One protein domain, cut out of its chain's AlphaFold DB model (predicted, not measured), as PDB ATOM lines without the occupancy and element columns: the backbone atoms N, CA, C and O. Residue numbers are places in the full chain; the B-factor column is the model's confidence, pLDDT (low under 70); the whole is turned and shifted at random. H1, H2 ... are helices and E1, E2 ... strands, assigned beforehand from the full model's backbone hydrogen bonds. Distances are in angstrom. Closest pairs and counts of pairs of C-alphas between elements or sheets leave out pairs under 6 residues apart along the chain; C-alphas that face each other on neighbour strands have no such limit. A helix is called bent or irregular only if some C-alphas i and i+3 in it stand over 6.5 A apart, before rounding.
ATOM      1  N   PHE A 220      -3.751 -17.796 -30.717       94.44
ATOM      2  CA  PHE A 220      -3.958 -19.199 -30.374       94.44
ATOM      3  C   PHE A 220      -2.630 -19.865 -30.039       94.44
ATOM      4  O   PHE A 220      -1.695 -19.835 -30.840       94.44
ATOM      5  N   GLU A 221      -2.581 -20.507 -28.879       93.12
ATOM      6  CA  GLU A 221      -1.521 -21.434 -28.508       93.12
ATOM      7  C   GLU A 221      -2.012 -22.869 -28.695       93.12
ATOM      8  O   GLU A 221      -3.143 -23.201 -28.333       93.12
ATOM      9  N   ARG A 222      -1.172 -23.710 -29.302       92.19
ATOM     10  CA  ARG A 222      -1.487 -25.104 -29.620       92.19
ATOM     11  C   ARG A 222      -0.802 -26.032 -28.629       92.19
ATOM     12  O   ARG A 222       0.407 -25.962 -28.450       92.19
ATOM     13  N   TYR A 223      -1.585 -26.941 -28.066       91.12
ATOM     14  CA  TYR A 223      -1.145 -28.014 -27.192       91.12
ATOM     15  C   TYR A 223      -1.447 -29.366 -27.821       91.12
ATOM     16  O   TYR A 223      -2.506 -29.578 -28.418       91.12
ATOM     17  N   THR A 224      -0.515 -30.284 -27.634       88.25
ATOM     18  CA  THR A 224      -0.562 -31.672 -28.081       88.25
ATOM     19  C   THR A 224      -0.412 -32.597 -26.872       88.25
ATOM     20  O   THR A 224       0.060 -32.184 -25.815       88.25
ATOM     21  N   ALA A 225      -0.862 -33.848 -26.995       80.25
ATOM     22  CA  ALA A 225      -0.813 -34.825 -25.902       80.25
ATOM     23  C   ALA A 225       0.630 -35.227 -25.543       80.25
ATOM     24  O   ALA A 225       0.912 -35.588 -24.404       80.25
ATOM     25  N   VAL A 226       1.541 -35.135 -26.514       74.88
ATOM     26  CA  VAL A 226       2.977 -35.359 -26.350       74.88
ATOM     27  C   VAL A 226       3.713 -34.209 -27.031       74.88
ATOM     28  O   VAL A 226       3.382 -33.832 -28.156       74.88
ATOM     29  N   LYS A 227       4.693 -33.626 -26.332       62.31
ATOM     30  CA  LYS A 227       5.434 -32.441 -26.786       62.31
ATOM     31  C   LYS A 227       6.183 -32.737 -28.097       62.31
ATOM     32  O   LYS A 227       6.839 -33.766 -28.206       62.31
ATOM     33  N   GLY A 228       6.125 -31.812 -29.061       57.88
ATOM     34  CA  GLY A 228       6.781 -31.958 -30.373       57.88
ATOM     35  C   GLY A 228       5.917 -32.615 -31.456       57.88
ATOM     36  O   GLY A 228       6.461 -33.197 -32.388       57.88
ATOM     37  N   ASP A 229       4.591 -32.530 -31.321       52.00
ATOM     38  CA  ASP A 229       3.591 -32.984 -32.302       52.00
ATOM     39  C   ASP A 229       3.595 -34.503 -32.571       52.00
ATOM     40  O   ASP A 229       3.045 -34.976 -33.570       52.00
ATOM     41  N   SER A 230       4.161 -35.314 -31.664       51.84
ATOM     42  CA  SER A 230       4.227 -36.775 -31.852       51.84
ATOM     43  C   SER A 230       2.861 -37.461 -31.805       51.84
ATOM     44  O   SER A 230       2.767 -38.610 -32.210       51.84
ATOM     45  N   ASN A 231       1.810 -36.762 -31.365       49.50
ATOM     46  CA  ASN A 231       0.425 -37.234 -31.362       49.50
ATOM     47  C   ASN A 231      -0.328 -36.962 -32.682       49.50
ATOM     48  O   ASN A 231      -1.426 -37.487 -32.873       49.50
ATOM     49  N   GLU A 232       0.211 -36.123 -33.573       49.53
ATOM     50  CA  GLU A 232      -0.219 -36.035 -34.979       49.53
ATOM     51  C   GLU A 232       0.379 -37.171 -35.802       49.53
ATOM     52  O   GLU A 232      -0.202 -37.606 -36.794       49.53
ATOM     53  N   GLN A 233       1.500 -37.708 -35.331       52.91
ATOM     54  CA  GLN A 233       1.977 -39.019 -35.716       52.91
ATOM     55  C   GLN A 233       1.243 -40.052 -34.837       52.91
ATOM     56  O   GLN A 233       0.881 -39.795 -33.695       52.91
ATOM     57  N   THR A 234       0.870 -41.200 -35.380       57.16
ATOM     58  CA  THR A 234      -0.203 -42.064 -34.847       57.16
ATOM     59  C   THR A 234       0.114 -42.809 -33.535       57.16
ATOM     60  O   THR A 234      -0.570 -43.764 -33.195       57.16
ATOM     61  N   TRP A 235       1.119 -42.387 -32.768       71.62
ATOM     62  CA  TRP A 235       1.852 -43.190 -31.785       71.62
ATOM     63  C   TRP A 235       1.291 -43.262 -30.371       71.62
ATOM     64  O   TRP A 235       1.788 -44.042 -29.560       71.62
ATOM     65  N   LEU A 236       0.278 -42.461 -30.060       82.25
ATOM     66  CA  LEU A 236      -0.326 -42.411 -28.736       82.25
ATOM     67  C   LEU A 236      -1.740 -42.994 -28.779       82.25
ATOM     68  O   LEU A 236      -2.644 -42.396 -29.366       82.25
ATOM     69  N   TRP A 237      -1.960 -44.121 -28.100       82.25
ATOM     70  CA  TRP A 237      -3.317 -44.639 -27.902       82.25
ATOM     71  C   TRP A 237      -4.056 -43.832 -26.842       82.25
ATOM     72  O   TRP A 237      -3.601 -43.738 -25.706       82.25
ATOM     73  N   GLN A 238      -5.232 -43.331 -27.207       86.94
ATOM     74  CA  GLN A 238      -6.120 -42.527 -26.364       86.94
ATOM     75  C   GLN A 238      -7.370 -43.319 -25.923       86.94
ATOM     76  O   GLN A 238      -8.465 -42.774 -25.783       86.94
ATOM     77  N   THR A 239      -7.210 -44.631 -25.734       82.50
ATOM     78  CA  THR A 239      -8.277 -45.573 -25.339       82.50
ATOM     79  C   THR A 239      -8.483 -45.650 -23.828       82.50
ATOM     80  O   THR A 239      -9.539 -46.073 -23.372       82.50
ATOM     81  N   ASP A 240      -7.498 -45.194 -23.055       83.81
ATOM     82  CA  ASP A 240      -7.495 -45.227 -21.595       83.81
ATOM     83  C   ASP A 240      -7.249 -43.825 -21.024       83.81
ATOM     84  O   ASP A 240      -6.805 -42.912 -21.728       83.81
ATOM     85  N   ARG A 241      -7.539 -43.638 -19.733       87.88
ATOM     86  CA  ARG A 241      -7.243 -42.399 -19.000       87.88
ATOM     87  C   ARG A 241      -5.729 -42.168 -18.969       87.88
ATOM     88  O   ARG A 241      -5.022 -42.976 -18.381       87.88
ATOM     89  N   LEU A 242      -5.226 -41.074 -19.543       84.94
ATOM     90  CA  LEU A 242      -3.776 -40.869 -19.717       84.94
ATOM     91  C   LEU A 242      -3.029 -40.409 -18.453       84.94
ATOM     92  O   LEU A 242      -1.864 -40.752 -18.270       84.94
ATOM     93  N   SER A 243      -3.674 -39.639 -17.579       85.06
ATOM     94  CA  SER A 243      -3.070 -39.104 -16.352       85.06
ATOM     95  C   SER A 243      -4.131 -38.790 -15.297       85.06
ATOM     96  O   SER A 243      -5.336 -38.899 -15.544       85.06
ATOM     97  N   GLU A 244      -3.673 -38.365 -14.118       84.88
ATOM     98  CA  GLU A 244      -4.552 -37.919 -13.039       84.88
ATOM     99  C   GLU A 244      -5.257 -36.581 -13.323       84.88
ATOM    100  O   GLU A 244      -6.254 -36.275 -12.672       84.88
ATOM    101  N   ASP A 245      -4.811 -35.824 -14.332       88.06
ATOM    102  CA  ASP A 245      -5.430 -34.553 -14.740       88.06
ATOM    103  C   ASP A 245      -6.796 -34.745 -15.415       88.06
ATOM    104  O   ASP A 245      -7.571 -33.798 -15.571       88.06
ATOM    105  N   PHE A 246      -7.104 -35.976 -15.824       91.75
ATOM    106  CA  PHE A 246      -8.357 -36.326 -16.475       91.75
ATOM    107  C   PHE A 246      -9.348 -36.949 -15.479       91.75
ATOM    108  O   PHE A 246      -8.930 -37.679 -14.572       91.75
ATOM    109  N   PRO A 247     -10.664 -36.706 -15.629       90.25
ATOM    110  CA  PRO A 247     -11.677 -37.298 -14.762       90.25
ATOM    111  C   PRO A 247     -11.706 -38.831 -14.869       90.25
ATOM    112  O   PRO A 247     -11.326 -39.421 -15.880       90.25
ATOM    113  N   LEU A 248     -12.188 -39.492 -13.815       87.75
ATOM    114  CA  LEU A 248     -12.486 -40.924 -13.873       87.75
ATOM    115  C   LEU A 248     -13.562 -41.195 -14.932       87.75
ATOM    116  O   LEU A 248     -14.474 -40.391 -15.116       87.75
ATOM    117  N   GLY A 249     -13.453 -42.336 -15.614       86.81
ATOM    118  CA  GLY A 249     -14.358 -42.678 -16.715       86.81
ATOM    119  C   GLY A 249     -14.094 -41.887 -17.998       86.81
ATOM    120  O   GLY A 249     -14.981 -41.794 -18.837       86.81
ATOM    121  N   SER A 250     -12.902 -41.309 -18.170       91.38
ATOM    122  CA  SER A 250     -12.475 -40.716 -19.439       91.38
ATOM    123  C   SER A 250     -11.442 -41.580 -20.163       91.38
ATOM    124  O   SER A 250     -10.818 -42.469 -19.575       91.38
ATOM    125  N   ARG A 251     -11.264 -41.306 -21.455       90.50
ATOM    126  CA  ARG A 251     -10.236 -41.891 -22.309       90.50
ATOM    127  C   ARG A 251      -9.549 -40.815 -23.138       90.50
ATOM    128  O   ARG A 251     -10.196 -39.918 -23.684       90.50
ATOM    129  N   GLY A 252      -8.227 -40.917 -23.234       88.50
ATOM    130  CA  GLY A 252      -7.430 -39.992 -24.023       88.50
ATOM    131  C   GLY A 252      -7.510 -38.544 -23.552       88.50
ATOM    132  O   GLY A 252      -8.020 -38.234 -22.472       88.50
ATOM    133  N   GLY A 253      -7.034 -37.649 -24.409       90.94
ATOM    134  CA  GLY A 253      -7.125 -36.217 -24.193       90.94
ATOM    135  C   GLY A 253      -5.793 -35.489 -24.106       90.94
ATOM    136  O   GLY A 253      -4.723 -36.049 -24.328       90.94
ATOM    137  N   ILE A 254      -5.894 -34.198 -23.803       93.31
ATOM    138  CA  ILE A 254      -4.776 -33.267 -23.656       93.31
ATOM    139  C   ILE A 254      -4.999 -32.463 -22.380       93.31
ATOM    140  O   ILE A 254      -6.062 -31.866 -22.215       93.31
ATOM    141  N   ALA A 255      -3.997 -32.440 -21.502       93.12
ATOM    142  CA  ALA A 255      -3.955 -31.587 -20.322       93.12
ATOM    143  C   ALA A 255      -2.850 -30.541 -20.515       93.12
ATOM    144  O   ALA A 255      -1.672 -30.875 -20.611       93.12
ATOM    145  N   ALA A 256      -3.241 -29.273 -20.610       92.69
ATOM    146  CA  ALA A 256      -2.350 -28.147 -20.839       92.69
ATOM    147  C   ALA A 256      -2.282 -27.258 -19.596       92.69
ATOM    148  O   ALA A 256      -3.301 -26.748 -19.133       92.69
ATOM    149  N   ARG A 257      -1.072 -27.030 -19.079       92.25
ATOM    150  CA  ARG A 257      -0.809 -25.983 -18.084       92.25
ATOM    151  C   ARG A 257      -0.574 -24.669 -18.827       92.25
ATOM    152  O   ARG A 257       0.482 -24.495 -19.427       92.25
ATOM    153  N   HIS A 258      -1.561 -23.777 -18.812       93.31
ATOM    154  CA  HIS A 258      -1.516 -22.502 -19.530       93.31
ATOM    155  C   HIS A 258      -1.556 -21.326 -18.554       93.31
ATOM    156  O   HIS A 258      -2.347 -21.318 -17.606       93.31
ATOM    157  N   TYR A 259      -0.720 -20.321 -18.813       93.19
ATOM    158  CA  TYR A 259      -0.706 -19.085 -18.043       93.19
ATOM    159  C   TYR A 259      -1.606 -18.038 -18.701       93.19
ATOM    160  O   TYR A 259      -1.280 -17.507 -19.760       93.19
ATOM    161  N   PHE A 260      -2.713 -17.695 -18.045       94.44
ATOM    162  CA  PHE A 260      -3.640 -16.658 -18.493       94.44
ATOM    163  C   PHE A 260      -3.163 -15.294 -17.953       94.44
ATOM    164  O   PHE A 260      -3.218 -15.079 -16.742       94.44
ATOM    165  N   PRO A 261      -2.665 -14.356 -18.784       92.62
ATOM    166  CA  PRO A 261      -1.997 -13.151 -18.276       92.62
ATOM    167  C   PRO A 261      -2.938 -12.098 -17.679       92.62
ATOM    168  O   PRO A 261      -2.493 -11.245 -16.914       92.62
ATOM    169  N   VAL A 262      -4.219 -12.120 -18.040       94.62
ATOM    170  CA  VAL A 262      -5.220 -11.103 -17.685       94.62
ATOM    171  C   VAL A 262      -6.580 -11.760 -17.469       94.62
ATOM    172  O   VAL A 262      -6.801 -12.892 -17.899       94.62
ATOM    173  N   ASP A 263      -7.496 -11.056 -16.808       95.00
ATOM    174  CA  ASP A 263      -8.898 -11.462 -16.796       95.00
ATOM    175  C   ASP A 263      -9.477 -11.225 -18.194       95.00
ATOM    176  O   ASP A 263      -9.251 -10.172 -18.791       95.00
ATOM    177  N   GLY A 264     -10.230 -12.178 -18.732       95.06
ATOM    178  CA  GLY A 264     -10.805 -12.023 -20.063       95.06
ATOM    179  C   GLY A 264     -11.592 -13.237 -20.524       95.06
ATOM    180  O   GLY A 264     -11.745 -14.223 -19.807       95.06
ATOM    181  N   GLU A 265     -12.101 -13.161 -21.742       97.69
ATOM    182  CA  GLU A 265     -12.702 -14.289 -22.437       97.69
ATOM    183  C   GLU A 265     -11.644 -15.037 -23.246       97.69
ATOM    184  O   GLU A 265     -10.823 -14.434 -23.940       97.69
ATOM    185  N   TYR A 266     -11.706 -16.362 -23.202       98.25
ATOM    186  CA  TYR A 266     -10.809 -17.246 -23.933       98.25
ATOM    187  C   TYR A 266     -11.615 -18.283 -24.705       98.25
ATOM    188  O   TYR A 266     -12.672 -18.725 -24.257       98.25
ATOM    189  N   ILE A 267     -11.123 -18.660 -25.881       98.38
ATOM    190  CA  ILE A 267     -11.699 -19.706 -26.722       98.38
ATOM    191  C   ILE A 267     -10.869 -20.969 -26.534       98.38
ATOM    192  O   ILE A 267      -9.681 -20.980 -26.840       98.38
ATOM    193  N   LEU A 268     -11.502 -22.037 -26.068       98.38
ATOM    194  CA  LEU A 268     -10.909 -23.367 -25.991       98.38
ATOM    195  C   LEU A 268     -11.453 -24.168 -27.172       98.38
ATOM    196  O   LEU A 268     -12.651 -24.440 -27.211       98.38
ATOM    197  N   LYS A 269     -10.600 -24.490 -28.146       97.81
ATOM    198  CA  LYS A 269     -10.966 -25.195 -29.383       97.81
ATOM    199  C   LYS A 269     -10.221 -26.522 -29.484       97.81
ATOM    200  O   LYS A 269      -9.037 -26.587 -29.176       97.81
ATOM    201  N   LEU A 270     -10.892 -27.569 -29.952       96.50
ATOM    202  CA  LEU A 270     -10.297 -28.890 -30.149       96.50
ATOM    203  C   LEU A 270     -10.162 -29.226 -31.632       96.50
ATOM    204  O   LEU A 270     -10.923 -28.753 -32.476       96.50
ATOM    205  N   ARG A 271      -9.195 -30.089 -31.938       93.88
ATOM    206  CA  ARG A 271      -9.092 -30.795 -33.216       93.88
ATOM    207  C   ARG A 271      -8.989 -32.279 -32.953       93.88
ATOM    208  O   ARG A 271      -8.227 -32.695 -32.081       93.88
ATOM    209  N   LEU A 272      -9.728 -33.069 -33.718       91.69
ATOM    210  CA  LEU A 272      -9.673 -34.527 -33.647       91.69
ATOM    211  C   LEU A 272      -8.644 -35.090 -34.634       91.69
ATOM    212  O   LEU A 272      -8.302 -34.446 -35.630       91.69
ATOM    213  N   GLN A 273      -8.131 -36.284 -34.345       88.38
ATOM    214  CA  GLN A 273      -7.273 -37.012 -35.276       88.38
ATOM    215  C   GLN A 273      -8.023 -37.384 -36.557       88.38
ATOM    216  O   GLN A 273      -9.238 -37.605 -36.562       88.38
ATOM    217  N   ARG A 274      -7.264 -37.462 -37.648       86.50
ATOM    218  CA  ARG A 274      -7.768 -37.699 -38.997       86.50
ATOM    219  C   ARG A 274      -7.014 -38.834 -39.672       86.50
ATOM    220  O   ARG A 274      -5.914 -39.185 -39.251       86.50
ATOM    221  N   THR A 275      -7.621 -39.417 -40.697       80.94
ATOM    222  CA  THR A 275      -6.941 -40.347 -41.602       80.94
ATOM    223  C   THR A 275      -6.017 -39.607 -42.572       80.94
ATOM    224  O   THR A 275      -6.062 -38.377 -42.658       80.94
ATOM    225  N   PHE A 276      -5.217 -40.329 -43.365       78.62
ATOM    226  CA  PHE A 276      -4.421 -39.703 -44.435       78.62
ATOM    227  C   PHE A 276      -5.278 -39.034 -45.524       78.62
ATOM    228  O   PHE A 276      -4.781 -38.180 -46.252       78.62
ATOM    229  N   ALA A 277      -6.562 -39.391 -45.615       77.25
ATOM    230  CA  ALA A 277      -7.546 -38.748 -46.486       77.25
ATOM    231  C   ALA A 277      -8.260 -37.550 -45.817       77.25
ATOM    232  O   ALA A 277      -9.296 -37.113 -46.302       77.25
ATOM    233  N   ASP A 278      -7.734 -37.035 -44.695       82.12
ATOM    234  CA  ASP A 278      -8.267 -35.886 -43.936       82.12
ATOM    235  C   ASP A 278      -9.656 -36.116 -43.295       82.12
ATOM    236  O   ASP A 278     -10.312 -35.187 -42.820       82.12
ATOM    237  N   VAL A 279     -10.106 -37.374 -43.214       83.81
ATOM    238  CA  VAL A 279     -11.384 -37.754 -42.588       83.81
ATOM    239  C   VAL A 279     -11.220 -37.861 -41.075       83.81
ATOM    240  O   VAL A 279     -10.320 -38.553 -40.601       83.81
ATOM    241  N   ILE A 280     -12.094 -37.210 -40.302       87.44
ATOM    242  CA  ILE A 280     -12.094 -37.293 -38.835       87.44
ATOM    243  C   ILE A 280     -12.428 -38.724 -38.392       87.44
ATOM    244  O   ILE A 280     -13.417 -39.309 -38.835       87.44
ATOM    245  N   ARG A 281     -11.610 -39.271 -37.488       87.00
ATOM    246  CA  ARG A 281     -11.785 -40.622 -36.937       87.00
ATOM    247  C   ARG A 281     -12.891 -40.668 -35.880       87.00
ATOM    248  O   ARG A 281     -13.072 -39.716 -35.119       87.00
ATOM    249  N   GLY A 282     -13.594 -41.794 -35.813       86.44
ATOM    250  CA  GLY A 282     -14.529 -42.141 -34.743       86.44
ATOM    251  C   GLY A 282     -15.928 -41.555 -34.889       86.44
ATOM    252  O   GLY A 282     -16.728 -41.692 -33.973       86.44
ATOM    253  N   LEU A 283     -16.257 -40.912 -36.017       86.62
ATOM    254  CA  LEU A 283     -17.582 -40.311 -36.240       86.62
ATOM    255  C   LEU A 283     -18.710 -41.339 -36.453       86.62
ATOM    256  O   LEU A 283     -19.884 -40.964 -36.457       86.62
ATOM    257  N   ASN A 284     -18.368 -42.618 -36.628       80.31
ATOM    258  CA  ASN A 284     -19.311 -43.734 -36.741       80.31
ATOM    259  C   ASN A 284     -20.117 -43.973 -35.454       80.31
ATOM    260  O   ASN A 284     -21.223 -44.500 -35.524       80.31
ATOM    261  N   GLU A 285     -19.598 -43.549 -34.304       84.12
ATOM    262  CA  GLU A 285     -20.232 -43.692 -32.992       84.12
ATOM    263  C   GLU A 285     -20.411 -42.321 -32.324       84.12
ATOM    264  O   GLU A 285     -19.691 -41.373 -32.657       84.12
ATOM    265  N   PRO A 286     -21.383 -42.163 -31.407       88.69
ATOM    266  CA  PRO A 286     -21.497 -40.948 -30.614       88.69
ATOM    267  C   PRO A 286     -20.329 -40.851 -29.622       88.69
ATOM    268  O   PRO A 286     -20.131 -41.729 -28.787       88.69
ATOM    269  N   ASN A 287     -19.562 -39.763 -29.692       90.69
ATOM    270  CA  ASN A 287     -18.460 -39.472 -28.778       90.69
ATOM    271  C   ASN A 287     -18.819 -38.287 -27.888       90.69
ATOM    272  O   ASN A 287     -19.023 -37.173 -28.373       90.69
ATOM    273  N   GLU A 288     -18.827 -38.523 -26.584       94.19
ATOM    274  CA  GLU A 288     -18.998 -37.494 -25.563       94.19
ATOM    275  C   GLU A 288     -17.640 -36.855 -25.244       94.19
ATOM    276  O   GLU A 288     -16.718 -37.537 -24.805       94.19
ATOM    277  N   ILE A 289     -17.485 -35.554 -25.473       95.88
ATOM    278  CA  ILE A 289     -16.223 -34.819 -25.321       95.88
ATOM    279  C   ILE A 289     -16.412 -33.709 -24.292       95.88
ATOM    280  O   ILE A 289     -17.336 -32.902 -24.398       95.88
ATOM    281  N   GLU A 290     -15.511 -33.626 -23.315       96.44
ATOM    282  CA  GLU A 290     -15.526 -32.591 -22.282       96.44
ATOM    283  C   GLU A 290     -14.266 -31.724 -22.322       96.44
ATOM    284  O   GLU A 290     -13.156 -32.215 -22.530       96.44
ATOM    285  N   ILE A 291     -14.443 -30.429 -22.047       98.00
ATOM    286  CA  ILE A 291     -13.365 -29.484 -21.749       98.00
ATOM    287  C   ILE A 291     -13.542 -29.012 -20.309       98.00
ATOM    288  O   ILE A 291     -14.635 -28.603 -19.900       98.00
ATOM    289  N   ARG A 292     -12.461 -29.061 -19.536       97.31
ATOM    290  CA  ARG A 292     -12.397 -28.695 -18.124       97.31
ATOM    291  C   ARG A 292     -11.291 -27.676 -17.888       97.31
ATOM    292  O   ARG A 292     -10.232 -27.765 -18.501       97.31
ATOM    293  N   VAL A 293     -11.529 -26.741 -16.977       97.62
ATOM    294  CA  VAL A 293     -10.517 -25.813 -16.456       97.62
ATOM    295  C   VAL A 293     -10.445 -26.016 -14.951       97.62
ATOM    296  O   VAL A 293     -11.468 -25.933 -14.274       97.62
ATOM    297  N   ASP A 294      -9.260 -26.352 -14.441       95.12
ATOM    298  CA  ASP A 294      -9.020 -26.710 -13.035       95.12
ATOM    299  C   ASP A 294     -10.024 -27.761 -12.511       95.12
ATOM    300  O   ASP A 294     -10.580 -27.656 -11.420       95.12
ATOM    301  N   GLY A 295     -10.322 -28.762 -13.346       94.00
ATOM    302  CA  GLY A 295     -11.276 -29.835 -13.045       94.00
ATOM    303  C   GLY A 295     -12.757 -29.468 -13.221       94.00
ATOM    304  O   GLY A 295     -13.592 -30.372 -13.325       94.00
ATOM    305  N   VAL A 296     -13.104 -28.183 -13.340       95.94
ATOM    306  CA  VAL A 296     -14.482 -27.716 -13.561       95.94
ATOM    307  C   VAL A 296     -14.841 -27.820 -15.040       95.94
ATOM    308  O   VAL A 296     -14.124 -27.306 -15.895       95.94
ATOM    309  N   ARG A 297     -15.964 -28.470 -15.361       96.69
ATOM    310  CA  ARG A 297     -16.444 -28.609 -16.744       96.69
ATOM    311  C   ARG A 297     -16.932 -27.275 -17.294       96.69
ATOM    312  O   ARG A 297     -17.843 -26.672 -16.738       96.69
ATOM    313  N   VAL A 298     -16.341 -26.870 -18.412       97.75
ATOM    314  CA  VAL A 298     -16.659 -25.630 -19.129       97.75
ATOM    315  C   VAL A 298     -17.219 -25.879 -20.527       97.75
ATOM    316  O   VAL A 298     -17.907 -25.018 -21.057       97.75
ATOM    317  N   GLY A 299     -16.961 -27.051 -21.113       96.69
ATOM    318  CA  GLY A 299     -17.522 -27.474 -22.395       96.69
ATOM    319  C   GLY A 299     -17.915 -28.947 -22.361       96.69
ATOM    320  O   GLY A 299     -17.242 -29.751 -21.713       96.69
ATOM    321  N   HIS A 300     -19.005 -29.287 -23.043       96.62
ATOM    322  CA  HIS A 300     -19.511 -30.650 -23.198       96.62
ATOM    323  C   HIS A 300     -20.180 -30.762 -24.569       96.62
ATOM    324  O   HIS A 300     -21.029 -29.936 -24.906       96.62
ATOM    325  N   PHE A 301     -19.754 -31.736 -25.366       95.69
ATOM    326  CA  PHE A 301     -20.164 -31.908 -26.754       95.69
ATOM    327  C   PHE A 301     -20.422 -33.383 -27.051       95.69
ATOM    328  O   PHE A 301     -19.675 -34.237 -26.581       95.69
ATOM    329  N   THR A 302     -21.400 -33.659 -27.909       93.31
ATOM    330  CA  THR A 302     -21.619 -34.982 -28.505       93.31
ATOM    331  C   THR A 302     -21.290 -34.899 -29.994       93.31
ATOM    332  O   THR A 302     -21.820 -34.030 -30.690       93.31
ATOM    333  N   LEU A 303     -20.417 -35.779 -30.494       89.38
ATOM    334  CA  LEU A 303     -19.999 -35.795 -31.899       89.38
ATOM    335  C   LEU A 303     -20.017 -37.211 -32.496       89.38
ATOM    336  O   LEU A 303     -19.406 -38.118 -31.939       89.38
ATOM    337  N   GLY A 304     -20.647 -37.383 -33.662       86.31
ATOM    338  CA  GLY A 304     -20.764 -38.676 -34.357       86.31
ATOM    339  C   GLY A 304     -22.067 -39.431 -34.053       86.31
ATOM    340  O   GLY A 304     -22.966 -38.893 -33.410       86.31
ATOM    341  N   GLY A 305     -22.195 -40.661 -34.565       78.62
ATOM    342  CA  GLY A 305     -23.324 -41.565 -34.283       78.62
ATOM    343  C   GLY A 305     -24.558 -41.428 -35.191       78.62
ATOM    344  O   GLY A 305     -25.562 -42.101 -34.967       78.62
ATOM    345  N   GLY A 306     -24.514 -40.579 -36.224       70.25
ATOM    346  CA  GLY A 306     -25.591 -40.461 -37.217       70.25
ATOM    347  C   GLY A 306     -25.515 -41.543 -38.303       70.25
ATOM    348  O   GLY A 306     -24.429 -41.829 -38.802       70.25
ATOM    349  N   ALA A 307     -26.658 -42.097 -38.728       61.19
ATOM    350  CA  ALA A 307     -26.730 -43.170 -39.736       61.19
ATOM    351  C   ALA A 307     -26.037 -42.818 -41.071       61.19
ATOM    352  O   ALA A 307     -25.432 -43.676 -41.707       61.19
ATOM    353  N   GLU A 308     -26.077 -41.545 -41.468       58.06
ATOM    354  CA  GLU A 308     -25.418 -41.032 -42.673       58.06
ATOM    355  C   GLU A 308     -23.885 -40.978 -42.530       58.06
ATOM    356  O   GLU A 308     -23.164 -41.358 -43.448       58.06
ATOM    357  N   LEU A 309     -23.376 -40.592 -41.352       62.44
ATOM    358  CA  LEU A 309     -21.939 -40.564 -41.045       62.44
ATOM    359  C   LEU A 309     -21.368 -41.980 -40.913       62.44
ATOM    360  O   LEU A 309     -20.280 -42.248 -41.415       62.44
ATOM    361  N   ALA A 310     -22.119 -42.895 -40.294       59.19
ATOM    362  CA  ALA A 310     -21.752 -44.303 -40.192       59.19
ATOM    363  C   ALA A 310     -21.720 -44.990 -41.571       59.19
ATOM    364  O   ALA A 310     -20.795 -45.746 -41.851       59.19
ATOM    365  N   ALA A 311     -22.673 -44.687 -42.460       56.81
ATOM    366  CA  ALA A 311     -22.696 -45.224 -43.822       56.81
ATOM    367  C   ALA A 311     -21.565 -44.663 -44.709       56.81
ATOM    368  O   ALA A 311     -20.962 -45.406 -45.483       56.81
ATOM    369  N   GLN A 312     -21.238 -43.371 -44.582       56.38
ATOM    370  CA  GLN A 312     -20.159 -42.734 -45.350       56.38
ATOM    371  C   GLN A 312     -18.753 -43.089 -44.833       56.38
ATOM    372  O   GLN A 312     -17.816 -43.123 -45.625       56.38
ATOM    373  N   ALA A 313     -18.593 -43.395 -43.540       52.41
ATOM    374  CA  ALA A 313     -17.323 -43.838 -42.953       52.41
ATOM    375  C   ALA A 313     -16.873 -45.238 -43.426       52.41
ATOM    376  O   ALA A 313     -15.704 -45.586 -43.261       52.41
ATOM    377  N   VAL A 314     -17.792 -46.028 -44.000       55.56
ATOM    378  CA  VAL A 314     -17.566 -47.402 -44.494       55.56
ATOM    379  C   VAL A 314     -17.504 -47.467 -46.035       55.56
ATOM    380  O   VAL A 314     -17.008 -48.445 -46.591       55.56
ATOM    381  N   ALA A 315     -17.964 -46.425 -46.739       54.56
ATOM    382  CA  ALA A 315     -17.768 -46.267 -48.184       54.56
ATOM    383  C   ALA A 315     -16.293 -45.931 -48.507       54.56
ATOM    384  O   ALA A 315     -15.562 -45.527 -47.606       54.56
ATOM    385  N   ASP A 316     -15.839 -46.104 -49.761       58.00
ATOM    386  CA  ASP A 316     -14.438 -45.865 -50.172       58.00
ATOM    387  C   ASP A 316     -13.979 -44.445 -49.787       58.00
ATOM    388  O   ASP A 316     -14.223 -43.453 -50.478       58.00
ATOM    389  N   TYR A 317     -13.332 -44.343 -48.623       55.81
ATOM    390  CA  TYR A 317     -13.026 -43.082 -47.951       55.81
ATOM    391  C   TYR A 317     -12.016 -42.229 -48.734       55.81
ATOM    392  O   TYR A 317     -11.791 -41.065 -48.402       55.81
ATOM    393  N   ARG A 318     -11.416 -42.797 -49.789       55.62
ATOM    394  CA  ARG A 318     -10.512 -42.120 -50.725       55.62
ATOM    395  C   ARG A 318     -11.234 -41.154 -51.665       55.62
ATOM    396  O   ARG A 318     -10.575 -40.298 -52.247       55.62
ATOM    397  N   GLU A 319     -12.558 -41.253 -51.791       54.94
ATOM    398  CA  GLU A 319     -13.374 -40.362 -52.630       54.94
ATOM    399  C   GLU A 319     -14.122 -39.272 -51.835       54.94
ATOM    400  O   GLU A 319     -14.891 -38.493 -52.407       54.94
ATOM    401  N   VAL A 320     -13.903 -39.180 -50.515       56.06
ATOM    402  CA  VAL A 320     -14.636 -38.256 -49.634       56.06
ATOM    403  C   VAL A 320     -14.321 -36.800 -49.994       56.06
ATOM    404  O   VAL A 320     -13.220 -36.295 -49.787       56.06
ATOM    405  N   ARG A 321     -15.326 -36.095 -50.531       53.00
ATOM    406  CA  ARG A 321     -15.277 -34.647 -50.787       53.00
ATOM    407  C   ARG A 321     -15.545 -33.864 -49.498       53.00
ATOM    408  O   ARG A 321     -16.296 -34.311 -48.636       53.00
ATOM    409  N   ALA A 322     -14.953 -32.670 -49.397       55.81
ATOM    410  CA  ALA A 322     -15.092 -31.753 -48.263       55.81
ATOM    411  C   ALA A 322     -16.552 -31.628 -47.771       55.81
ATOM    412  O   ALA A 322     -17.451 -31.320 -48.552       55.81
ATOM    413  N   GLY A 323     -16.785 -31.847 -46.471       68.69
ATOM    414  CA  GLY A 323     -18.136 -31.983 -45.918       68.69
ATOM    415  C   GLY A 323     -18.162 -32.141 -44.395       68.69
ATOM    416  O   GLY A 323     -17.256 -31.672 -43.705       68.69
ATOM    417  N   ALA A 324     -19.205 -32.786 -43.862       69.06
ATOM    418  CA  ALA A 324     -19.349 -33.025 -42.421       69.06
ATOM    419  C   ALA A 324     -18.189 -33.869 -41.855       69.06
ATOM    420  O   ALA A 324     -17.670 -33.555 -40.790       69.06
ATOM    421  N   LEU A 325     -17.704 -34.861 -42.608       76.50
ATOM    422  CA  LEU A 325     -16.632 -35.777 -42.191       76.50
ATOM    423  C   LEU A 325     -15.258 -35.123 -41.962       76.50
ATOM    424  O   LEU A 325     -14.429 -35.692 -41.258       76.50
ATOM    425  N   THR A 326     -15.001 -33.937 -42.524       82.00
ATOM    426  CA  THR A 326     -13.709 -33.234 -42.381       82.00
ATOM    427  C   THR A 326     -13.782 -32.018 -41.450       82.00
ATOM    428  O   THR A 326     -12.751 -31.555 -40.950       82.00
ATOM    429  N   ARG A 327     -14.999 -31.520 -41.173       86.06
ATOM    430  CA  ARG A 327     -15.271 -30.288 -40.403       86.06
ATOM    431  C   ARG A 327     -16.141 -30.475 -39.160       86.06
ATOM    432  O   ARG A 327     -16.435 -29.494 -38.487       86.06
ATOM    433  N   ALA A 328     -16.549 -31.700 -38.825       86.69
ATOM    434  CA  ALA A 328     -17.377 -31.972 -37.645       86.69
ATOM    435  C   ALA A 328     -16.783 -31.381 -36.346       86.69
ATOM    436  O   ALA A 328     -17.522 -30.909 -35.484       86.69
ATOM    437  N   ASP A 329     -15.454 -31.338 -36.225       92.06
ATOM    438  CA  ASP A 329     -14.763 -30.784 -35.058       92.06
ATOM    439  C   ASP A 329     -14.732 -29.241 -34.991       92.06
ATOM    440  O   ASP A 329     -14.320 -28.696 -33.970       92.06
ATOM    441  N   ASP A 330     -15.232 -28.511 -35.998       92.19
ATOM    442  CA  ASP A 330     -15.385 -27.045 -35.924       92.19
ATOM    443  C   ASP A 330     -16.392 -26.611 -34.844       92.19
ATOM    444  O   ASP A 330     -16.302 -25.497 -34.322       92.19
ATOM    445  N   ALA A 331     -17.318 -27.503 -34.474       91.19
ATOM    446  CA  ALA A 331     -18.250 -27.301 -33.369       91.19
ATOM    447  C   ALA A 331     -17.598 -27.474 -31.982       91.19
ATOM    448  O   ALA A 331     -18.165 -27.020 -30.989       91.19
ATOM    449  N   LEU A 332     -16.414 -28.098 -31.894       96.38
ATOM    450  CA  LEU A 332     -15.718 -28.371 -30.631       96.38
ATOM    451  C   LEU A 332     -14.951 -27.141 -30.142       96.38
ATOM    452  O   LEU A 332     -13.719 -27.119 -30.082       96.38
ATOM    453  N   GLN A 333     -15.693 -26.094 -29.800       97.44
ATOM    454  CA  GLN A 333     -15.135 -24.895 -29.199       97.44
ATOM    455  C   GLN A 333     -16.084 -24.288 -28.172       97.44
ATOM    456  O   GLN A 333     -17.300 -24.284 -28.347       97.44
ATOM    457  N   VAL A 334     -15.518 -23.725 -27.109       98.00
ATOM    458  CA  VAL A 334     -16.263 -22.963 -26.106       98.00
ATOM    459  C   VAL A 334     -15.540 -21.661 -25.797       98.00
ATOM    460  O   VAL A 334     -14.315 -21.634 -25.681       98.00
ATOM    461  N   ARG A 335     -16.301 -20.573 -25.668       98.06
ATOM    462  CA  ARG A 335     -15.800 -19.303 -25.148       98.06
ATOM    463  C   ARG A 335     -16.146 -19.203 -23.671       98.06
ATOM    464  O   ARG A 335     -17.319 -19.285 -23.318       98.06
ATOM    465  N   VAL A 336     -15.139 -19.004 -22.829       97.69
ATOM    466  CA  VAL A 336     -15.302 -18.936 -21.377       97.69
ATOM    467  C   VAL A 336     -14.590 -17.727 -20.776       97.69
ATOM    468  O   VAL A 336     -13.468 -17.420 -21.185       97.69
ATOM    469  N   PRO A 337     -15.209 -17.034 -19.804       97.19
ATOM    470  CA  PRO A 337     -14.517 -16.029 -19.013       97.19
ATOM    471  C   PRO A 337     -13.575 -16.721 -18.024       97.19
ATOM    472  O   PRO A 337     -14.005 -17.565 -17.236       97.19
ATOM    473  N   LEU A 338     -12.295 -16.360 -18.048       95.56
ATOM    474  CA  LEU A 338     -11.274 -16.894 -17.153       95.56
ATOM    475  C   LEU A 338     -10.545 -15.765 -16.431       95.56
ATOM    476  O   LEU A 338     -10.372 -14.659 -16.946       95.56
ATOM    477  N   LYS A 339     -10.136 -16.074 -15.203       93.56
ATOM    478  CA  LYS A 339      -9.314 -15.204 -14.365       93.56
ATOM    479  C   LYS A 339      -7.839 -15.442 -14.638       93.56
ATOM    480  O   LYS A 339      -7.447 -16.590 -14.870       93.56
ATOM    481  N   ALA A 340      -7.044 -14.380 -14.531       93.56
ATOM    482  CA  ALA A 340      -5.599 -14.446 -14.691       93.56
ATOM    483  C   ALA A 340      -4.955 -15.495 -13.761       93.56
ATOM    484  O   ALA A 340      -5.422 -15.745 -12.646       93.56
ATOM    485  N   GLY A 341      -3.852 -16.088 -14.209       91.88
ATOM    486  CA  GLY A 341      -3.071 -17.074 -13.469       91.88
ATOM    487  C   GLY A 341      -2.822 -18.369 -14.241       91.88
ATOM    488  O   GLY A 341      -3.348 -18.587 -15.330       91.88
ATOM    489  N   GLN A 342      -1.996 -19.231 -13.649       92.44
ATOM    490  CA  GLN A 342      -1.742 -20.577 -14.158       92.44
ATOM    491  C   GLN A 342      -2.986 -21.443 -13.946       92.44
ATOM    492  O   GLN A 342      -3.489 -21.519 -12.824       92.44
ATOM    493  N   ARG A 343      -3.471 -22.087 -15.008       93.56
ATOM    494  CA  ARG A 343      -4.616 -23.007 -14.962       93.56
ATOM    495  C   ARG A 343      -4.289 -24.284 -15.720       93.56
ATOM    496  O   ARG A 343      -3.527 -24.254 -16.690       93.56
ATOM    497  N   THR A 344      -4.926 -25.378 -15.330       95.44
ATOM    498  CA  THR A 344      -4.895 -26.620 -16.108       95.44
ATOM    499  C   THR A 344      -6.150 -26.702 -16.966       95.44
ATOM    500  O   THR A 344      -7.260 -26.784 -16.442       95.44
ATOM    501  N   VAL A 345      -5.981 -26.702 -18.287       97.19
ATOM    502  CA  VAL A 345      -7.055 -26.944 -19.255       97.19
ATOM    503  C   VAL A 345      -6.958 -28.384 -19.741       97.19
ATOM    504  O   VAL A 345      -6.001 -28.747 -20.418       97.19
ATOM    505  N   ALA A 346      -7.948 -29.202 -19.401       96.44
ATOM    506  CA  ALA A 346      -8.012 -30.604 -19.790       96.44
ATOM    507  C   ALA A 346      -9.162 -30.830 -20.773       96.44
ATOM    508  O   ALA A 346     -10.309 -30.502 -20.482       96.44
ATOM    509  N   ALA A 347      -8.867 -31.415 -21.928       96.69
ATOM    510  CA  ALA A 347      -9.859 -31.861 -22.898       96.69
ATOM    511  C   ALA A 347      -9.780 -33.378 -23.038       96.69
ATOM    512  O   ALA A 347      -8.685 -33.906 -23.206       96.69
ATOM    513  N   THR A 348     -10.904 -34.086 -22.964       95.50
ATOM    514  CA  THR A 348     -10.933 -35.560 -22.967       95.50
ATOM    515  C   THR A 348     -12.219 -36.090 -23.587       95.50
ATOM    516  O   THR A 348     -13.200 -35.357 -23.715       95.50
ATOM    517  N   VAL A 349     -12.216 -37.368 -23.956       94.06
ATOM    518  CA  VAL A 349     -13.415 -38.086 -24.394       94.06
ATOM    519  C   VAL A 349     -13.929 -38.905 -23.210       94.06
ATOM    520  O   VAL A 349     -13.148 -39.569 -22.531       94.06
ATOM    521  N   LEU A 350     -15.227 -38.868 -22.920       91.81
ATOM    522  CA  LEU A 350     -15.820 -39.724 -21.900       91.81
ATOM    523  C   LEU A 350     -15.898 -41.159 -22.415       91.81
ATOM    524  O   LEU A 350     -16.320 -41.430 -23.541       91.81
ATOM    525  N   LYS A 351     -15.496 -42.089 -21.557       84.44
ATOM    526  CA  LYS A 351     -15.572 -43.520 -21.806       84.44
ATOM    527  C   LYS A 351     -17.026 -43.954 -21.606       84.44
ATOM    528  O   LYS A 351     -17.461 -44.219 -20.489       84.44
ATOM    529  N   SER A 352     -17.792 -43.951 -22.694       65.38
ATOM    530  CA  SER A 352     -19.198 -44.355 -22.725       65.38
ATOM    531  C   SER A 352     -19.303 -45.758 -23.325       65.38
ATOM    532  O   SER A 352     -19.369 -45.915 -24.533       65.38
ATOM    533  N   ASN A 353     -19.338 -46.767 -22.447       62.78
ATOM    534  CA  ASN A 353     -19.588 -48.185 -22.747       62.78
ATOM    535  C   ASN A 353     -18.454 -48.936 -23.468       62.78
ATOM    536  O   ASN A 353     -18.461 -49.047 -24.688       62.78
ATOM    537  N   ASP A 354     -17.577 -49.597 -22.706       58.25
ATOM    538  CA  ASP A 354     -16.761 -50.676 -23.270       58.25
ATOM    539  C   ASP A 354     -17.377 -52.009 -22.838       58.25
ATOM    540  O   ASP A 354     -17.226 -52.455 -21.698       58.25
ATOM    541  N   ILE A 367       0.197 -49.841 -34.507       56.94
ATOM    542  CA  ILE A 367      -0.183 -48.497 -34.996       56.94
ATOM    543  C   ILE A 367       0.197 -48.248 -36.472       56.94
ATOM    544  O   ILE A 367      -0.367 -47.383 -37.136       56.94
ATOM    545  N   TRP A 368       1.155 -49.015 -36.985       55.91
ATOM    546  CA  TRP A 368       1.718 -48.905 -38.332       55.91
ATOM    547  C   TRP A 368       1.078 -49.791 -39.380       55.91
ATOM    548  O   TRP A 368       1.429 -49.720 -40.560       55.91
ATOM    549  N   SER A 369       0.173 -50.665 -38.955       55.97
ATOM    550  CA  SER A 369      -0.649 -51.394 -39.901       55.97
ATOM    551  C   SER A 369      -1.453 -50.377 -40.720       55.97
ATOM    552  O   SER A 369      -2.025 -49.430 -40.180       55.97
ATOM    553  N   ARG A 370      -1.539 -50.574 -42.042       53.69
ATOM    554  CA  ARG A 370      -2.511 -49.835 -42.873       53.69
ATOM    555  C   ARG A 370      -3.950 -50.007 -42.364       53.69
ATOM    556  O   ARG A 370      -4.800 -49.187 -42.682       53.69
ATOM    557  N   GLU A 371      -4.193 -51.039 -41.559       57.69
ATOM    558  CA  GLU A 371      -5.443 -51.313 -40.847       57.69
ATOM    559  C   GLU A 371      -5.792 -50.229 -39.808       57.69
ATOM    560  O   GLU A 371      -6.964 -50.054 -39.497       57.69
ATOM    561  N   GLY A 372      -4.812 -49.462 -39.310       61.91
ATOM    562  CA  GLY A 372      -5.026 -48.360 -38.365       61.91
ATOM    563  C   GLY A 372      -5.397 -47.009 -38.995       61.91
ATOM    564  O   GLY A 372      -5.747 -46.081 -38.264       61.91
ATOM    565  N   ASP A 373      -5.335 -46.861 -40.325       74.00
ATOM    566  CA  ASP A 373      -5.746 -45.634 -41.029       74.00
ATOM    567  C   ASP A 373      -7.165 -45.741 -41.599       74.00
ATOM    568  O   ASP A 373      -7.393 -45.629 -42.803       74.00
ATOM    569  N   VAL A 374      -8.131 -45.984 -40.714       77.38
ATOM    570  CA  VAL A 374      -9.546 -46.122 -41.080       77.38
ATOM    571  C   VAL A 374     -10.425 -45.132 -40.306       77.38
ATOM    572  O   VAL A 374     -10.150 -44.860 -39.132       77.38
ATOM    573  N   PRO A 375     -11.494 -44.584 -40.920       79.00
ATOM    574  CA  PRO A 375     -12.403 -43.650 -40.247       79.00
ATOM    575  C   PRO A 375     -13.094 -44.222 -39.001       79.00
ATOM    576  O   PRO A 375     -13.481 -43.460 -38.122       79.00
ATOM    577  N   THR A 376     -13.227 -45.549 -38.915       79.06
ATOM    578  CA  THR A 376     -13.874 -46.268 -37.806       79.06
ATOM    579  C   THR A 376     -12.998 -46.423 -36.561       79.06
ATOM    580  O   THR A 376     -13.476 -46.918 -35.543       79.06
ATOM    581  N   MET A 377     -11.728 -46.001 -36.609       81.19
ATOM    582  CA  MET A 377     -10.881 -45.935 -35.414       81.19
ATOM    583  C   MET A 377     -11.499 -45.009 -34.358       81.19
ATOM    584  O   MET A 377     -12.098 -44.001 -34.734       81.19
ATOM    585  N   PRO A 378     -11.307 -45.267 -33.050       85.50
ATOM    586  CA  PRO A 378     -11.881 -44.423 -32.006       85.50
ATOM    587  C   PRO A 378     -11.476 -42.948 -32.141       85.50
ATOM    588  O   PRO A 378     -10.349 -42.626 -32.528       85.50
ATOM    589  N   ALA A 379     -12.379 -42.034 -31.770       88.06
ATOM    590  CA  ALA A 379     -12.087 -40.604 -31.809       88.06
ATOM    591  C   ALA A 379     -10.999 -40.250 -30.787       88.06
ATOM    592  O   ALA A 379     -11.171 -40.486 -29.587       88.06
ATOM    593  N   PHE A 380      -9.904 -39.655 -31.262       89.75
ATOM    594  CA  PHE A 380      -8.774 -39.189 -30.456       89.75
ATOM    595  C   PHE A 380      -8.598 -37.677 -30.616       89.75
ATOM    596  O   PHE A 380      -8.794 -37.134 -31.705       89.75
ATOM    597  N   ILE A 381      -8.197 -36.986 -29.545       92.25
ATOM    598  CA  ILE A 381      -7.940 -35.542 -29.591       92.25
ATOM    599  C   ILE A 381      -6.524 -35.319 -30.133       92.25
ATOM    600  O   ILE A 381      -5.541 -35.786 -29.560       92.25
ATOM    601  N   SER A 382      -6.417 -34.610 -31.255       90.06
ATOM    602  CA  SER A 382      -5.146 -34.264 -31.900       90.06
ATOM    603  C   SER A 382      -4.533 -32.997 -31.311       90.06
ATOM    604  O   SER A 382      -3.340 -32.972 -31.035       90.06
ATOM    605  N   SER A 383      -5.309 -31.936 -31.091       92.69
ATOM    606  CA  SER A 383      -4.779 -30.739 -30.429       92.69
ATOM    607  C   SER A 383      -5.842 -29.961 -29.665       92.69
ATOM    608  O   SER A 383      -7.029 -30.000 -29.998       92.69
ATOM    609  N   LEU A 384      -5.379 -29.258 -28.635       95.00
ATOM    610  CA  LEU A 384      -6.115 -28.261 -27.869       95.00
ATOM    611  C   LEU A 384      -5.539 -26.887 -28.219       95.00
ATOM    612  O   LEU A 384      -4.344 -26.648 -28.080       95.00
ATOM    613  N   LEU A 385      -6.394 -25.987 -28.679       96.44
ATOM    614  CA  LEU A 385      -6.072 -24.616 -29.039       96.44
ATOM    615  C   LEU A 385      -6.673 -23.684 -27.985       96.44
ATOM    616  O   LEU A 385      -7.888 -23.685 -27.782       96.44
ATOM    617  N   ILE A 386      -5.838 -22.881 -27.334       97.50
ATOM    618  CA  ILE A 386      -6.265 -21.866 -26.364       97.50
ATOM    619  C   ILE A 386      -6.081 -20.496 -27.011       97.50
ATOM    620  O   ILE A 386      -4.957 -20.088 -27.289       97.50
ATOM    621  N   GLY A 387      -7.188 -19.815 -27.301       97.06
ATOM    622  CA  GLY A 387      -7.235 -18.519 -27.972       97.06
ATOM    623  C   GLY A 387      -7.631 -17.384 -27.037       97.06
ATOM    624  O   GLY A 387      -8.616 -17.502 -26.312       97.06
ATOM    625  N   GLY A 388      -6.918 -16.264 -27.082       95.25
ATOM    626  CA  GLY A 388      -7.234 -15.072 -26.291       95.25
ATOM    627  C   GLY A 388      -5.985 -14.247 -25.971       95.25
ATOM    628  O   GLY A 388      -4.932 -14.499 -26.560       95.25
ATOM    629  N   PRO A 389      -6.081 -13.261 -25.066       95.81
ATOM    630  CA  PRO A 389      -7.292 -12.836 -24.357       95.81
ATOM    631  C   PRO A 389      -8.231 -11.991 -25.233       95.81
ATOM    632  O   PRO A 389      -7.783 -11.108 -25.957       95.81
ATOM    633  N   TYR A 390      -9.543 -12.208 -25.134       96.06
ATOM    634  CA  TYR A 390     -10.577 -11.298 -25.643       96.06
ATOM    635  C   TYR A 390     -11.184 -10.512 -24.474       96.06
ATOM    636  O   TYR A 390     -11.279 -11.040 -23.371       96.06
ATOM    637  N   ASN A 391     -11.619  -9.265 -24.694       94.81
ATOM    638  CA  ASN A 391     -12.199  -8.421 -23.634       94.81
ATOM    639  C   ASN A 391     -11.305  -8.337 -22.376       94.81
ATOM    640  O   ASN A 391     -11.776  -8.452 -21.247       94.81
ATOM    641  N   ALA A 392      -9.999  -8.184 -22.600       94.31
ATOM    642  CA  ALA A 392      -8.968  -8.243 -21.574       94.31
ATOM    643  C   ALA A 392      -9.074  -7.108 -20.543       94.31
ATOM    644  O   ALA A 392      -9.219  -5.935 -20.892       94.31
ATOM    645  N   ALA A 393      -8.899  -7.452 -19.270       92.31
ATOM    646  CA  ALA A 393      -8.815  -6.523 -18.156       92.31
ATOM    647  C   ALA A 393      -7.725  -6.955 -17.169       92.31
ATOM    648  O   ALA A 393      -7.572  -8.132 -16.841       92.31
ATOM    649  N   VAL A 394      -6.973  -5.985 -16.652       88.06
ATOM    650  CA  VAL A 394      -6.032  -6.244 -15.555       88.06
ATOM    651  C   VAL A 394      -6.834  -6.609 -14.298       88.06
ATOM    652  O   VAL A 394      -7.822  -5.921 -14.009       88.06
TER     653      VAL A 394
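What this domain is: This is residues 220 to 354 and 367 to 394 of the 786 residues of an uncharacterized protein of Acidobacteria bacterium (UniProt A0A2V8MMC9). Two strongly twisted sheets of four strands lie face to face as a sandwich, with the short helices H1 and H2 and several long loops gathered at one end of it. The strands make a jelly roll, four nested antiparallel pairs like one long hairpin wound over both sheets: E1 with E8, E2 with E7, E3 with E6, E4 with E5. The printed part has 163 residues, in the order E1 E2 E3 E4 E5 H1 H2 E6 E7 E8, and is mostly strand. The sheets run E1 - E8 - E3 - E6 and E2 - E7 - E4 - E5, both antiparallel. The whole is compact, with a radius of gyration of the C-alphas of 16.1 A, and elongated, spanning 53 by 30 by 30 A.

Where its parts are: E1 is residues 220 to 223, beginning at C-alpha 220 (-3.958, -19.199, -30.374). E2, residues 250 to 260, is 25.6 A long and bends by 62 degrees at residue 253. E3 is residues 263 to 272, 28.6 A; E4 is 287 to 293, 20.0 A; E5 is 296 to 303, 20.8 A. H1 is residues 307 to 312, and H2 is 324 to 331. E6 is residues 333 to 338, and E7 is 341 to 350, 27.3 A. E8, residues 381 to 393, is 31.2 A long, bends by 51 degrees at residue 390 and ends at C-alpha 393 (-8.815, -6.523, -18.156).

How they stand to each other: In the first sheet, E1 pairs with E8 through N 221 and O 386, 2.9 A, E8 with E3 through N 267 and O 387, 2.8 A, and E3 with E6 through N 266 and O 336, 2.9 A. In the second, E2 pairs with E7 through N 256 and O 345, 2.8 A, E7 with E4 through N 292 and O 346, 2.8 A, and E4 with E5, a hairpin, through N 289 and O 301, 2.8 A. The parts of the sheets that face each other are 10.3 A centre to centre. Between the sheets, the closest C-alphas of E2 and E8 are those of Gly 253 and Ile 381, 5.5 A apart. H2 only grazes both sheets. H1 is on neither sheet and is close to H2 but not clearly touching, the closest C-alphas being those of Leu 309 and Leu 325, 7.2 A. Every O i to N i+4 pair of H1 is within hydrogen-bond range; H2 has 1 of 4, with 2 of 5 O i to N i+3 pairs, and is irregular, C-alphas 326 and 329 being 7.8 A apart.

The domain as a whole: The farthest C-alphas, those of Asp 316 and Val 394, are 53.3 A apart. Residues 355 to 366 are not printed, and C-alphas 354 and 367 are 20.4 A apart across the cut. The links E1 to E2, E3 to E4 and H1 to H2 are long. The mean pLDDT of the printed part is 83.2; residues 227 to 234, 307 to 324, 352 to 354 and 367 to 372 are under 70.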